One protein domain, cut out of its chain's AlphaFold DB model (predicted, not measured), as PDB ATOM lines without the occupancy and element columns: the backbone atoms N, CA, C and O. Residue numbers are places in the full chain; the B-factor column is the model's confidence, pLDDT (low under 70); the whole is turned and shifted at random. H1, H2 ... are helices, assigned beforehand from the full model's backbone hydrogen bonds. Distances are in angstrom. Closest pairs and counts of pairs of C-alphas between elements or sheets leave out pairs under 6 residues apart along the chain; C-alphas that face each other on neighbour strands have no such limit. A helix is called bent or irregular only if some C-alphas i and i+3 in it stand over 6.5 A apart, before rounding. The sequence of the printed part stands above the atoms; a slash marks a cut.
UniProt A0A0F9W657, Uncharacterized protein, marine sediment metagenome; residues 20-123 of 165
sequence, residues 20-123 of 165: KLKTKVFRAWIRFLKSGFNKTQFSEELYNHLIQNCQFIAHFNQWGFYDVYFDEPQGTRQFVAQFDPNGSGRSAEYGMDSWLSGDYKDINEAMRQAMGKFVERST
ATOM      1  N   LYS A  20     238.284 191.152 235.782       97.75
ATOM      2  CA  LYS A  20     237.151 192.056 236.030       97.75
ATOM      3  C   LYS A  20     236.385 192.382 234.744       97.75
ATOM      4  O   LYS A  20     235.152 192.393 234.759       97.75
ATOM      5  N   LEU A  21     237.092 192.638 233.640       97.88
ATOM      6  CA  LEU A  21     236.466 192.856 232.333       97.88
ATOM      7  C   LEU A  21     235.801 191.575 231.821       97.88
ATOM      8  O   LEU A  21     234.651 191.637 231.388       97.88
ATOM      9  N   LYS A  22     236.449 190.411 231.966       98.50
ATOM     10  CA  LYS A  22     235.849 189.104 231.647       98.50
ATOM     11  C   LYS A  22     234.550 188.881 232.424       98.50
ATOM     12  O   LYS A  22     233.523 188.551 231.839       98.50
ATOM     13  N   THR A  23     234.532 189.181 233.723       98.12
ATOM     14  CA  THR A  23     233.306 189.135 234.535       98.12
ATOM     15  C   THR A  23     232.226 190.088 234.023       98.12
ATOM     16  O   THR A  23     231.047 189.727 234.028       98.12
ATOM     17  N   LYS A  24     232.586 191.299 233.579       97.94
ATOM     18  CA  LYS A  24     231.621 192.258 233.015       97.94
ATOM     19  C   LYS A  24     230.976 191.704 231.740       97.94
ATOM     20  O   LYS A  24     229.746 191.707 231.657       97.94
ATOM     21  N   VAL A  25     231.781 191.181 230.813       98.56
ATOM     22  CA  VAL A  25     231.307 190.536 229.576       98.56
ATOM     23  C   VAL A  25     230.431 189.329 229.896       98.56
ATOM     24  O   VAL A  25     229.307 189.243 229.411       98.56
ATOM     25  N   PHE A  26     230.874 188.449 230.794       98.50
ATOM     26  CA  PHE A  26     230.103 187.269 231.174       98.50
ATOM     27  C   PHE A  26     228.752 187.632 231.811       98.50
ATOM     28  O   PHE A  26     227.730 187.018 231.525       98.50
ATOM     29  N   ARG A  27     228.684 188.688 232.628       97.62
ATOM     30  CA  ARG A  27     227.396 189.174 233.156       97.62
ATOM     31  C   ARG A  27     226.481 189.706 232.055       97.62
ATOM     32  O   ARG A  27     225.272 189.492 232.141       97.62
ATOM     33  N   ALA A  28     227.028 190.411 231.065       98.25
ATOM     34  CA  ALA A  28     226.258 190.865 229.909       98.25
ATOM     35  C   ALA A  28     225.719 189.678 229.103       98.25
ATOM     36  O   ALA A  28     224.524 189.641 228.822       98.25
ATOM     37  N   TRP A  29     226.556 188.666 228.865       98.44
ATOM     38  CA  TRP A  29     226.161 187.393 228.265       98.44
ATOM     39  C   TRP A  29     224.966 186.763 228.985       98.44
ATOM     40  O   TRP A  29     223.931 186.525 228.370       98.44
ATOM     41  N   ILE A  30     225.039 186.586 230.309       97.81
ATOM     42  CA  ILE A  30     223.931 185.999 231.077       97.81
ATOM     43  C   ILE A  30     222.650 186.834 230.988       97.81
ATOM     44  O   ILE A  30     221.568 186.262 230.849       97.81
ATOM     45  N   ARG A  31     222.733 188.169 231.073       97.31
ATOM     46  CA  ARG A  31     221.546 189.032 230.921       97.31
ATOM     47  C   ARG A  31     220.923 188.876 229.537       97.31
ATOM     48  O   ARG A  31     219.707 188.723 229.440       97.31
ATOM     49  N   PHE A  32     221.757 188.852 228.505       97.69
ATOM     50  CA  PHE A  32     221.332 188.677 227.126       97.69
ATOM     51  C   PHE A  32     220.622 187.329 226.917       97.69
ATOM     52  O   PHE A  32     219.480 187.314 226.455       97.69
ATOM     53  N   LEU A  33     221.206 186.220 227.388       96.56
ATOM     54  CA  LEU A  33     220.574 184.893 227.332       96.56
ATOM     55  C   LEU A  33     219.243 184.842 228.096       96.56
ATOM     56  O   LEU A  33     218.230 184.381 227.571       96.56
ATOM     57  N   LYS A  34     219.207 185.370 229.327       95.12
ATOM     58  CA  LYS A  34     217.981 185.401 230.146       95.12
ATOM     59  C   LYS A  34     216.849 186.158 229.457       95.12
ATOM     60  O   LYS A  34     215.699 185.720 229.523       95.12
ATOM     61  N   SER A  35     217.182 187.243 228.763       94.75
ATOM     62  CA  SER A  35     216.220 188.056 228.019       94.75
ATOM     63  C   SER A  35     215.687 187.405 226.737       94.75
ATOM     64  O   SER A  35     214.807 187.981 226.110       94.75
ATOM     65  N   GLY A  36     216.192 186.226 226.346       93.75
ATOM     66  CA  GLY A  36     215.840 185.597 225.072       93.75
ATOM     67  C   GLY A  36     216.409 186.364 223.881       93.75
ATOM     68  O   GLY A  36     215.695 186.595 222.915       93.75
ATOM     69  N   PHE A  37     217.667 186.802 223.990       95.38
ATOM     70  CA  PHE A  37     218.371 187.598 222.980       95.38
ATOM     71  C   PHE A  37     217.776 188.988 222.715       95.38
ATOM     72  O   PHE A  37     217.880 189.499 221.607       95.38
ATOM     73  N   ASN A  38     217.187 189.656 223.710       95.06
ATOM     74  CA  ASN A  38     216.618 190.993 223.520       95.06
ATOM     75  C   ASN A  38     217.687 192.016 223.078       95.06
ATOM     76  O   ASN A  38     218.702 192.189 223.759       95.06
ATOM     77  N   LYS A  39     217.420 192.745 221.986       96.50
ATOM     78  CA  LYS A  39     218.323 193.743 221.380       96.50
ATOM     79  C   LYS A  39     218.850 194.780 222.373       96.50
ATOM     80  O   LYS A  39     220.026 195.115 222.343       96.50
ATOM     81  N   THR A  40     218.024 195.224 223.323       97.00
ATOM     82  CA  THR A  40     218.417 196.208 224.354       97.00
ATOM     83  C   THR A  40     219.408 195.660 225.386       97.00
ATOM     84  O   THR A  40     220.084 196.428 226.066       97.00
ATOM     85  N   GLN A  41     219.496 194.333 225.521       98.06
ATOM     86  CA  GLN A  41     220.451 193.656 226.401       98.06
ATOM     87  C   GLN A  41     221.739 193.262 225.669       98.06
ATOM     88  O   GLN A  41     222.684 192.799 226.312       98.06
ATOM     89  N   PHE A  42     221.795 193.447 224.347       98.19
ATOM     90  CA  PHE A  42     223.006 193.250 223.571       98.19
ATOM     91  C   PHE A  42     223.911 194.468 223.767       98.19
ATOM     92  O   PHE A  42     223.700 195.522 223.177       98.19
ATOM     93  N   SER A  43     224.882 194.354 224.669       97.94
ATOM     94  CA  SER A  43     225.816 195.437 224.991       97.94
ATOM     95  C   SER A  43     227.030 195.440 224.068       97.94
ATOM     96  O   SER A  43     227.491 194.372 223.657       97.94
ATOM     97  N   GLU A  44     227.624 196.611 223.860       97.62
ATOM     98  CA  GLU A  44     228.842 196.778 223.061       97.62
ATOM     99  C   GLU A  44     229.997 195.892 223.556       97.62
ATOM    100  O   GLU A  44     230.702 195.279 222.760       97.62
ATOM    101  N   GLU A  45     230.165 195.722 224.872       97.50
ATOM    102  CA  GLU A  45     231.233 194.872 225.412       97.50
ATOM    103  C   GLU A  45     231.044 193.390 225.077       97.50
ATOM    104  O   GLU A  45     232.023 192.664 224.908       97.50
ATOM    105  N   LEU A  46     229.790 192.939 224.982       98.56
ATOM    106  CA  LEU A  46     229.481 191.573 224.569       98.56
ATOM    107  C   LEU A  46     229.769 191.406 223.076       98.56
ATOM    108  O   LEU A  46     230.443 190.455 222.694       98.56
ATOM    109  N   TYR A  47     229.316 192.356 222.258       98.62
ATOM    110  CA  TYR A  47     229.605 192.386 220.828       98.62
ATOM    111  C   TYR A  47     231.112 192.347 220.542       98.62
ATOM    112  O   TYR A  47     231.579 191.468 219.817       98.62
ATOM    113  N   ASN A  48     231.883 193.228 221.180       98.31
ATOM    114  CA  ASN A  48     233.330 193.306 220.998       98.31
ATOM    115  C   ASN A  48     234.027 191.993 221.371       98.31
ATOM    116  O   ASN A  48     234.936 191.560 220.664       98.31
ATOM    117  N   HIS A  49     233.583 191.323 222.439       98.38
ATOM    118  CA  HIS A  49     234.130 190.014 222.803       98.38
ATOM    119  C   HIS A  49     233.804 188.941 221.760       98.38
ATOM    120  O   HIS A  49     234.687 188.171 221.392       98.38
ATOM    121  N   LEU A  50     232.570 188.905 221.250       98.44
ATOM    122  CA  LEU A  50     232.144 187.913 220.259       98.44
ATOM    123  C   LEU A  50     232.969 188.001 218.966       98.44
ATOM    124  O   LEU A  50     233.460 186.981 218.479       98.44
ATOM    125  N   ILE A  51     233.169 189.209 218.437       97.94
ATOM    126  CA  ILE A  51     233.877 189.396 217.160       97.94
ATOM    127  C   ILE A  51     235.397 189.224 217.296       97.94
ATOM    128  O   ILE A  51     236.046 188.761 216.366       97.94
ATOM    129  N   GLN A  52     235.982 189.572 218.450       96.81
ATOM    130  CA  GLN A  52     237.437 189.495 218.647       96.81
ATOM    131  C   GLN A  52     237.886 188.116 219.136       96.81
ATOM    132  O   GLN A  52     238.938 187.628 218.734       96.81
ATOM    133  N   ASN A  53     237.088 187.482 219.999       97.69
ATOM    134  CA  ASN A  53     237.525 186.328 220.786       97.69
ATOM    135  C   ASN A  53     236.666 185.077 220.572       97.69
ATOM    136  O   ASN A  53     237.001 184.026 221.117       97.69
ATOM    137  N   CYS A  54     235.574 185.159 219.802       97.81
ATOM    138  CA  CYS A  54     234.695 184.022 219.508       97.81
ATOM    139  C   CYS A  54     234.539 183.747 218.005       97.81
ATOM    140  O   CYS A  54     233.606 183.053 217.618       97.81
ATOM    141  N   GLN A  55     235.444 184.243 217.153       96.44
ATOM    142  CA  GLN A  55     235.478 183.907 215.719       96.44
ATOM    143  C   GLN A  55     234.186 184.230 214.946       96.44
ATOM    144  O   GLN A  55     233.863 183.563 213.962       96.44
ATOM    145  N   PHE A  56     233.462 185.270 215.355       97.50
ATOM    146  CA  PHE A  56     232.376 185.815 214.548       97.50
ATOM    147  C   PHE A  56     232.858 186.960 213.658       97.50
ATOM    148  O   PHE A  56     233.725 187.745 214.043       97.50
ATOM    149  N   ILE A  57     232.238 187.094 212.487       95.62
ATOM    150  CA  ILE A  57     232.434 188.251 211.617       95.62
ATOM    151  C   ILE A  57     231.632 189.433 212.175       95.62
ATOM    152  O   ILE A  57     230.526 189.280 212.687       95.62
ATOM    153  N   ALA A  58     232.203 190.633 212.085       91.38
ATOM    154  CA  ALA A  58     231.660 191.824 212.732       91.38
ATOM    155  C   ALA A  58     230.360 192.370 212.117       91.38
ATOM    156  O   ALA A  58     229.679 193.135 212.793       91.38
ATOM    157  N   HIS A  59     230.053 192.017 210.861       94.31
ATOM    158  CA  HIS A  59     228.897 192.503 210.087       94.31
ATOM    159  C   HIS A  59     228.705 194.024 210.173       94.31
ATOM    160  O   HIS A  59     227.658 194.518 210.577       94.31
ATOM    161  N   PHE A  60     229.745 194.767 209.778       93.69
ATOM    162  CA  PHE A  60     229.842 196.237 209.796       93.69
ATOM    163  C   PHE A  60     229.850 196.879 211.195       93.69
ATOM    164  O   PHE A  60     230.767 197.641 211.495       93.69
ATOM    165  N   ASN A  61     228.870 196.587 212.050       95.81
ATOM    166  CA  ASN A  61     228.785 197.092 213.420       95.81
ATOM    167  C   ASN A  61     227.954 196.159 214.322       95.81
ATOM    168  O   ASN A  61     227.452 195.123 213.889       95.81
ATOM    169  N   GLN A  62     227.775 196.560 215.583       97.62
ATOM    170  CA  GLN A  62     227.002 195.811 216.574       97.62
ATOM    171  C   GLN A  62     225.585 195.444 216.108       97.62
ATOM    172  O   GLN A  62     225.098 194.354 216.411       97.62
ATOM    173  N   TRP A  63     224.908 196.342 215.399       97.50
ATOM    174  CA  TRP A  63     223.531 196.126 214.971       97.50
ATOM    175  C   TRP A  63     223.455 195.261 213.721       97.50
ATOM    176  O   TRP A  63     222.627 194.365 213.694       97.50
ATOM    177  N   GLY A  64     224.373 195.421 212.767       97.25
ATOM    178  CA  GLY A  64     224.474 194.496 211.636       97.25
ATOM    179  C   GLY A  64     224.793 193.067 212.087       97.25
ATOM    180  O   GLY A  64     224.191 192.117 211.600       97.25
ATOM    181  N   PHE A  65     225.655 192.905 213.097       97.94
ATOM    182  CA  PHE A  65     225.871 191.612 213.753       97.94
ATOM    183  C   PHE A  65     224.586 191.063 214.359       97.94
ATOM    184  O   PHE A  65     224.269 189.885 214.190       97.94
ATOM    185  N   TYR A  66     223.860 191.910 215.090       97.75
ATOM    186  CA  TYR A  66     222.630 191.492 215.740       97.75
ATOM    187  C   TYR A  66     221.594 191.023 214.718       97.75
ATOM    188  O   TYR A  66     220.995 189.967 214.899       97.75
ATOM    189  N   ASP A  67     221.432 191.773 213.634       96.00
ATOM    190  CA  ASP A  67     220.471 191.463 212.585       96.00
ATOM    191  C   ASP A  67     220.779 190.085 211.957       96.00
ATOM    192  O   ASP A  67     219.883 189.263 211.776       96.00
ATOM    193  N   VAL A  68     222.062 189.782 211.715       95.94
ATOM    194  CA  VAL A  68     222.489 188.499 211.133       95.94
ATOM    195  C   VAL A  68     222.288 187.319 212.082       95.94
ATOM    196  O   VAL A  68     221.828 186.268 211.644       95.94
ATOM    197  N   TYR A  69     222.632 187.446 213.366       96.12
ATOM    198  CA  TYR A  69     222.621 186.293 214.278       96.12
ATOM    199  C   TYR A  69     221.377 186.179 215.155       96.12
ATOM    200  O   TYR A  69     221.165 185.114 215.721       96.12
ATOM    201  N   PHE A  70     220.563 187.225 215.294       94.81
ATOM    202  CA  PHE A  70     219.421 187.216 216.217       94.81
ATOM    203  C   PHE A  70     218.097 187.662 215.585       94.81
ATOM    204  O   PHE A  70     217.057 187.242 216.089       94.81
ATOM    205  N   ASP A  71     218.104 188.425 214.482       92.56
ATOM    206  CA  ASP A  71     216.876 188.706 213.709       92.56
ATOM    207  C   ASP A  71     216.636 187.669 212.585       92.56
ATOM    208  O   ASP A  71     215.502 187.491 212.132       92.56
ATOM    209  N   GLU A  72     217.667 186.921 212.172       91.44
ATOM    210  CA  GLU A  72     217.543 185.773 211.264       91.44
ATOM    211  C   GLU A  72     217.522 184.439 212.049       91.44
ATOM    212  O   GLU A  72     218.500 184.096 212.729       91.44
ATOM    213  N   PRO A  73     216.454 183.620 211.933       92.31
ATOM    214  CA  PRO A  73     216.355 182.329 212.620       92.31
ATOM    215  C   PRO A  73     217.511 181.366 212.342       92.31
ATOM    216  O   PRO A  73     217.991 180.682 213.251       92.31
ATOM    217  N   GLN A  74     217.989 181.316 211.096       93.00
ATOM    218  CA  GLN A  74     219.138 180.485 210.737       93.00
ATOM    219  C   GLN A  74     220.409 180.949 211.455       93.00
ATOM    220  O   GLN A  74     221.128 180.113 212.008       93.00
ATOM    221  N   GLY A  75     220.648 182.262 211.497       95.31
ATOM    222  CA  GLY A  75     221.765 182.847 212.233       95.31
ATOM    223  C   GLY A  75     221.679 182.551 213.728       95.31
ATOM    224  O   GLY A  75     222.676 182.161 214.333       95.31
ATOM    225  N   THR A  76     220.473 182.592 214.303       95.69
ATOM    226  CA  THR A  76     220.256 182.242 215.717       95.69
ATOM    227  C   THR A  76     220.634 180.794 215.991       95.69
ATOM    228  O   THR A  76     221.335 180.507 216.961       95.69
ATOM    229  N   ARG A  77     220.230 179.859 215.123       95.19
ATOM    230  CA  ARG A  77     220.600 178.441 215.269       95.19
ATOM    231  C   ARG A  77     222.104 178.221 215.152       95.19
ATOM    232  O   ARG A  77     222.657 177.471 215.949       95.19
ATOM    233  N   GLN A  78     222.770 178.881 214.206       95.69
ATOM    234  CA  GLN A  78     224.229 178.802 214.062       95.69
ATOM    235  C   GLN A  78     224.949 179.364 215.293       95.69
ATOM    236  O   GLN A  78     225.865 178.730 215.819       95.69
ATOM    237  N   PHE A  79     224.485 180.510 215.796       97.19
ATOM    238  CA  PHE A  79     225.003 181.131 217.008       97.19
ATOM    239  C   PHE A  79     224.862 180.203 218.222       97.19
ATOM    240  O   PHE A  79     225.832 179.955 218.941       97.19
ATOM    241  N   VAL A  80     223.668 179.640 218.432       96.81
ATOM    242  CA  VAL A  80     223.402 178.686 219.519       96.81
ATOM    243  C   VAL A  80     224.266 177.434 219.369       96.81
ATOM    244  O   VAL A  80     224.872 177.014 220.350       96.81
ATOM    245  N   ALA A  81     224.391 176.875 218.163       96.69
ATOM    246  CA  ALA A  81     225.166 175.660 217.909       96.69
ATOM    247  C   ALA A  81     226.663 175.817 218.227       96.69
ATOM    248  O   ALA A  81     227.277 174.891 218.758       96.69
ATOM    249  N   GLN A  82     227.251 176.985 217.951       97.88
ATOM    250  CA  GLN A  82     228.638 177.271 218.326       97.88
ATOM    251  C   GLN A  82     228.828 177.263 219.851       97.88
ATOM    252  O   GLN A  82     229.844 176.772 220.349       97.88
ATOM    253  N   PHE A  83     227.860 177.797 220.602       97.94
ATOM    254  CA  PHE A  83     227.948 177.876 222.060       97.94
ATOM    255  C   PHE A  83     227.380 176.660 222.801       97.94
ATOM    256  O   PHE A  83     227.623 176.539 224.000       97.94
ATOM    257  N   ASP A  84     226.666 175.753 222.135       97.12
ATOM    258  CA  ASP A  84     226.115 174.549 222.758       97.12
ATOM    259  C   ASP A  84     227.247 173.720 223.399       97.12
ATOM    260  O   ASP A  84     228.171 173.289 222.695       97.12
ATOM    261  N   PRO A  85     227.236 173.499 224.727       96.56
ATOM    262  CA  PRO A  85     228.270 172.716 225.395       96.56
ATOM    263  C   PRO A  85     228.254 171.233 224.998       96.56
ATOM    264  O   PRO A  85     229.291 170.586 225.109       96.56
ATOM    265  N   ASN A  86     227.130 170.712 224.498       96.31
ATOM    266  CA  ASN A  86     227.020 169.343 223.983       96.31
ATOM    267  C   ASN A  86     227.390 169.243 222.492       96.31
ATOM    268  O   ASN A  86     227.502 168.145 221.950       96.31
ATOM    269  N   GLY A  87     227.571 170.385 221.824       93.94
ATOM    270  CA  GLY A  87     227.960 170.474 220.424       93.94
ATOM    271  C   GLY A  87     229.475 170.471 220.202       93.94
ATOM    272  O   GLY A  87     230.290 170.479 221.127       93.94
ATOM    273  N   SER A  88     229.863 170.532 218.926       93.19
ATOM    274  CA  SER A  88     231.275 170.524 218.508       93.19
ATOM    275  C   SER A  88     232.064 171.769 218.926       93.19
ATOM    276  O   SER A  88     233.289 171.731 218.951       93.19
ATOM    277  N   GLY A  89     231.391 172.883 219.237       93.81
ATOM    278  CA  GLY A  89     232.051 174.160 219.515       93.81
ATOM    279  C   GLY A  89     232.693 174.810 218.289       93.81
ATOM    280  O   GLY A  89     233.456 175.762 218.438       93.81
ATOM    281  N   ARG A  90     232.419 174.312 217.078       96.75
ATOM    282  CA  ARG A  90     232.937 174.902 215.841       96.75
ATOM    283  C   ARG A  90     232.282 176.258 215.598       96.75
ATOM    284  O   ARG A  90     231.075 176.410 215.772       96.75
ATOM    285  N   SER A  91     233.089 177.231 215.197       96.25
ATOM    286  CA  SER A  91     232.652 178.587 214.896       96.25
ATOM    287  C   SER A  91     231.653 178.595 213.743       96.25
ATOM    288  O   SER A  91     231.901 177.914 212.744       96.25
ATOM    289  N   ALA A  92     230.605 179.412 213.838       93.44
ATOM    290  CA  ALA A  92     229.578 179.547 212.806       93.44
ATOM    291  C   ALA A  92     230.164 179.930 211.434       93.44
ATOM    292  O   ALA A  92     229.739 179.392 210.418       93.44
ATOM    293  N   GLU A  93     231.176 180.800 211.421       93.44
ATOM    294  CA  GLU A  93     231.737 181.369 210.189       93.44
ATOM    295  C   GLU A  93     232.891 180.543 209.608       93.44
ATOM    296  O   GLU A  93     232.942 180.274 208.411       93.44
ATOM    297  N   TYR A  94     233.831 180.114 210.454       94.12
ATOM    298  CA  TYR A  94     235.079 179.492 209.993       94.12
ATOM    299  C   TYR A  94     235.109 177.968 210.148       94.12
ATOM    300  O   TYR A  94     236.054 177.321 209.698       94.12
ATOM    301  N   GLY A  95     234.115 177.366 210.809       95.75
ATOM    302  CA  GLY A  95     234.108 175.935 211.118       95.75
ATOM    303  C   GLY A  95     235.294 175.455 211.971       95.75
ATOM    304  O   GLY A  95     235.637 174.270 211.910       95.75
ATOM    305  N   MET A  96     235.929 176.336 212.751       94.81
ATOM    306  CA  MET A  96     237.092 176.039 213.601       94.81
ATOM    307  C   MET A  96     236.736 176.153 215.087       94.81
ATOM    308  O   MET A  96     235.801 176.853 215.455       94.81
ATOM    309  N   ASP A  97     237.473 175.476 215.959       95.81
ATOM    310  CA  ASP A  97     237.286 175.504 217.417       95.81
ATOM    311  C   ASP A  97     238.416 176.248 218.148       95.81
ATOM    312  O   ASP A  97     238.433 176.309 219.376       95.81
ATOM    313  N   SER A  98     239.347 176.871 217.415       94.88
ATOM    314  CA  SER A  98     240.518 177.539 217.995       94.88
ATOM    315  C   SER A  98     240.156 178.682 218.947       94.88
ATOM    316  O   SER A  98     240.941 178.992 219.844       94.88
ATOM    317  N   TRP A  99     238.958 179.269 218.824       96.62
ATOM    318  CA  TRP A  99     238.428 180.239 219.791       96.62
ATOM    319  C   TRP A  99     238.229 179.661 221.205       96.62
ATOM    320  O   TRP A  99     238.134 180.415 222.167       96.62
ATOM    321  N   LEU A 100     238.219 178.337 221.377       97.06
ATOM    322  CA  LEU A 100     238.165 177.652 222.678       97.06
ATOM    323  C   LEU A 100     239.548 177.320 223.249       97.06
ATOM    324  O   LEU A 100     239.678 176.544 224.195       97.06
ATOM    325  N   SER A 101     240.596 177.915 222.691       95.50
ATOM    326  CA  SER A 101     241.972 177.754 223.147       95.50
ATOM    327  C   SER A 101     242.612 179.109 223.483       95.50
ATOM    328  O   SER A 101     242.037 180.169 223.239       95.50
ATOM    329  N   GLY A 102     243.794 179.085 224.101       95.38
ATOM    330  CA  GLY A 102     244.565 180.296 224.394       95.38
ATOM    331  C   GLY A 102     244.032 181.150 225.552       95.38
ATOM    332  O   GLY A 102     243.566 180.647 226.579       95.38
ATOM    333  N   ASP A 103     244.169 182.470 225.410       97.12
ATOM    334  CA  ASP A 103     244.031 183.439 226.505       97.12
ATOM    335  C   ASP A 103     242.601 183.738 226.963       97.12
ATOM    336  O   ASP A 103     242.364 184.106 228.121       97.12
ATOM    337  N   TYR A 104     241.638 183.489 226.085       97.88
ATOM    338  CA  TYR A 104     240.217 183.727 226.338       97.88
ATOM    339  C   TYR A 104     239.427 182.437 226.568       97.88
ATOM    340  O   TYR A 104     238.212 182.489 226.748       97.88
ATOM    341  N   LYS A 105     240.112 181.285 226.610       97.56
ATOM    342  CA  LYS A 105     239.498 179.968 226.815       97.56
ATOM    343  C   LYS A 105     238.563 179.938 228.029       97.56
ATOM    344  O   LYS A 105     237.448 179.451 227.914       97.56
ATOM    345  N   ASP A 106     238.989 180.496 229.161       97.88
ATOM    346  CA  ASP A 106     238.238 180.457 230.422       97.88
ATOM    347  C   ASP A 106     236.851 181.121 230.325       97.88
ATOM    348  O   ASP A 106     235.845 180.534 230.728       97.88
ATOM    349  N   ILE A 107     236.770 182.325 229.755       98.38
ATOM    350  CA  ILE A 107     235.490 183.007 229.526       98.38
ATOM    351  C   ILE A 107     234.687 182.351 228.400       98.38
ATOM    352  O   ILE A 107     233.469 182.231 228.525       98.38
ATOM    353  N   ASN A 108     235.339 181.880 227.339       98.50
ATOM    354  CA  ASN A 108     234.658 181.257 226.205       98.50
ATOM    355  C   ASN A 108     233.995 179.926 226.601       98.50
ATOM    356  O   ASN A 108     232.826 179.699 226.283       98.50
ATOM    357  N   GLU A 109     234.679 179.088 227.381       97.81
ATOM    358  CA  GLU A 109     234.106 177.870 227.965       97.81
ATOM    359  C   GLU A 109     232.979 178.194 228.950       97.81
ATOM    360  O   GLU A 109     231.925 177.558 228.905       97.81
ATOM    361  N   ALA A 110     233.145 179.220 229.792       98.06
ATOM    362  CA  ALA A 110     232.082 179.668 230.686       98.06
ATOM    363  C   ALA A 110     230.826 180.106 229.912       98.06
ATOM    364  O   ALA A 110     229.705 179.774 230.307       98.06
ATOM    365  N   MET A 111     230.992 180.826 228.798       98.38
ATOM    366  CA  MET A 111     229.883 181.231 227.930       98.38
ATOM    367  C   MET A 111     229.153 180.019 227.345       98.38
ATOM    368  O   MET A 111     227.919 180.008 227.369       98.38
ATOM    369  N   ARG A 112     229.888 178.984 226.910       97.62
ATOM    370  CA  ARG A 112     229.301 177.716 226.437       97.62
ATOM    371  C   ARG A 112     228.511 177.003 227.525       97.62
ATOM    372  O   ARG A 112     227.342 176.677 227.346       97.62
ATOM    373  N   GLN A 113     229.114 176.818 228.697       97.25
ATOM    374  CA  GLN A 113     228.440 176.171 229.826       97.25
ATOM    375  C   GLN A 113     227.159 176.913 230.225       97.25
ATOM    376  O   GLN A 113     226.132 176.291 230.498       97.25
ATOM    377  N   ALA A 114     227.189 178.248 230.216       96.94
ATOM    378  CA  ALA A 114     226.004 179.054 230.465       96.94
ATOM    379  C   ALA A 114     224.922 178.866 229.391       96.94
ATOM    380  O   ALA A 114     223.752 178.743 229.755       96.94
ATOM    381  N   MET A 115     225.298 178.807 228.106       96.75
ATOM    382  CA  MET A 115     224.370 178.588 226.990       96.75
ATOM    383  C   MET A 115     223.594 177.280 227.131       96.75
ATOM    384  O   MET A 115     222.410 177.264 226.816       96.75
ATOM    385  N   GLY A 116     224.200 176.218 227.677       95.94
ATOM    386  CA  GLY A 116     223.541 174.915 227.865       95.94
ATOM    387  C   GLY A 116     222.171 174.988 228.551       95.94
ATOM    388  O   GLY A 116     221.269 174.230 228.215       95.94
ATOM    389  N   LYS A 117     221.969 175.960 229.450       94.62
ATOM    390  CA  LYS A 117     220.695 176.195 230.157       94.62
ATOM    391  C   LYS A 117     219.605 176.835 229.290       94.62
ATOM    392  O   LYS A 117     218.459 176.926 229.717       94.62
ATOM    393  N   PHE A 118     219.975 177.347 228.121       95.25
ATOM    394  CA  PHE A 118     219.125 178.129 227.231       95.25
ATOM    395  C   PHE A 118     219.029 177.538 225.820       95.25
ATOM    396  O   PHE A 118     218.240 178.067 225.041       95.25
ATOM    397  N   VAL A 119     219.773 176.476 225.477       93.94
ATOM    398  CA  VAL A 119     219.788 175.877 224.122       93.94
ATOM    399  C   VAL A 119     218.378 175.532 223.641       93.94
ATOM    400  O   VAL A 119     217.975 175.973 222.564       93.94
ATOM    401  N   GLU A 120     217.606 174.807 224.451       92.31
ATOM    402  CA  GLU A 120     216.245 174.380 224.101       92.31
ATOM    403  C   GLU A 120     215.331 175.585 223.839       92.31
ATOM    404  O   GLU A 120     214.811 175.749 222.734       92.31
ATOM    405  N   ARG A 121     215.232 176.502 224.811       92.31
ATOM    406  CA  ARG A 121     214.447 177.739 224.673       92.31
ATOM    407  C   ARG A 121     214.869 178.554 223.448       92.31
ATOM    408  O   ARG A 121     214.018 179.073 222.734       92.31
ATOM    409  N   SER A 122     216.172 178.682 223.209       90.38
ATOM    410  CA  SER A 122     216.716 179.456 222.087       90.38
ATOM    411  C   SER A 122     216.353 178.828 220.741       90.38
ATOM    412  O   SER A 122     215.994 179.538 219.804       90.38
ATOM    413  N   THR A 123     216.367 177.497 220.667       89.94
ATOM    414  CA  THR A 123     215.950 176.738 219.481       89.94
ATOM    415  C   THR A 123     214.457 176.917 219.209       89.94
ATOM    416  O   THR A 123     214.061 177.163 218.070       89.94
TER     417      THR A 123
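What this domain is: This is residues 20 to 123 of the 165 residues of an uncharacterized protein of marine sediment metagenome (UniProt A0A0F9W657). The model is a rounded ball of six helices: H1 and H5 lie side by side, H2 crosses H1, and H3 and H4 make a corner away from H1, while the end of H4 meets H5 and short H6 packs on H4. A long stretch without a named element, residues 84 to 101, joins H4 to H5 round the outside. The printed part has 104 residues, with helices H1 to H6 in chain order and no named strand; the class is all helix. It is compact, with a radius of gyration of the C-alphas of 12.2 A and spans of 30 by 28 by 28 A.

How they stand to each other: Begin with H1, residues 20 to 34; with its residues 25 to 29 alone it touches H2, residues 44 to 53, about perpendicular at 74 degrees, closest at the C-alphas of Val 25 and Leu 46, 5.4 A apart. H3, residues 62 to 71, is close to H2 but not clearly touching, with the C-alphas of Tyr 47 and Gln 62 closest at 6.1 A. Next comes the hub, H4, residues 73 to 83, which touches H3 only at the corner, closest at the C-alphas of Tyr 69 and Gly 75, 4.1 A. H5, residues 102 to 115, touches H4 with residues 111 to 115 alone, at a steep tilt of 60 degrees, opposite ways; the C-alphas of Phe 83 and Arg 112 are closest at 4.6 A. H5 also touches H1, the same way at a shallow tilt of 25 degrees, with the C-alphas of Lys 22 and Ile 107 closest at 6.5 A. H6, residues 119 to 123, touches H4, closest at the C-alphas of Val 80 and Val 119, 6.5 A. The helix packing is mostly crossed, but only just: of the 3 pairs of helices that touch other than only at the corner or at their ends and have a tilt, 1 is at a shallow tilt. H3 is apart from H1, H5 and H6. Every O i to N i+4 pair is within hydrogen-bond range in H1, H2, H3, H4 and H6, against 8 of 10 in H5.

Where its parts are: Find C-alpha 20 at (237.151, 192.056, 236.030); from there H1 runs 21.1 A to C-alpha 34. H2 measures 13.8 A, H3 12.7 A and H4 15.6 A. Look for H5 at C-alpha 102, (244.565, 180.296, 224.394); it spans 20.4 A and is irregular, with C-alphas 103 and 106 lying 7.6 A apart. H6 measures 6.1 A and ends at C-alpha 123, (215.950, 176.738, 219.481).

The domain as a whole: The two C-alphas farthest apart are those of Lys 20 and Gln 74, 33.1 A. The printed part has no cut, and its one long link is H4 to H5. The mean pLDDT of the printed part is 96.2, and no printed residue is under 70.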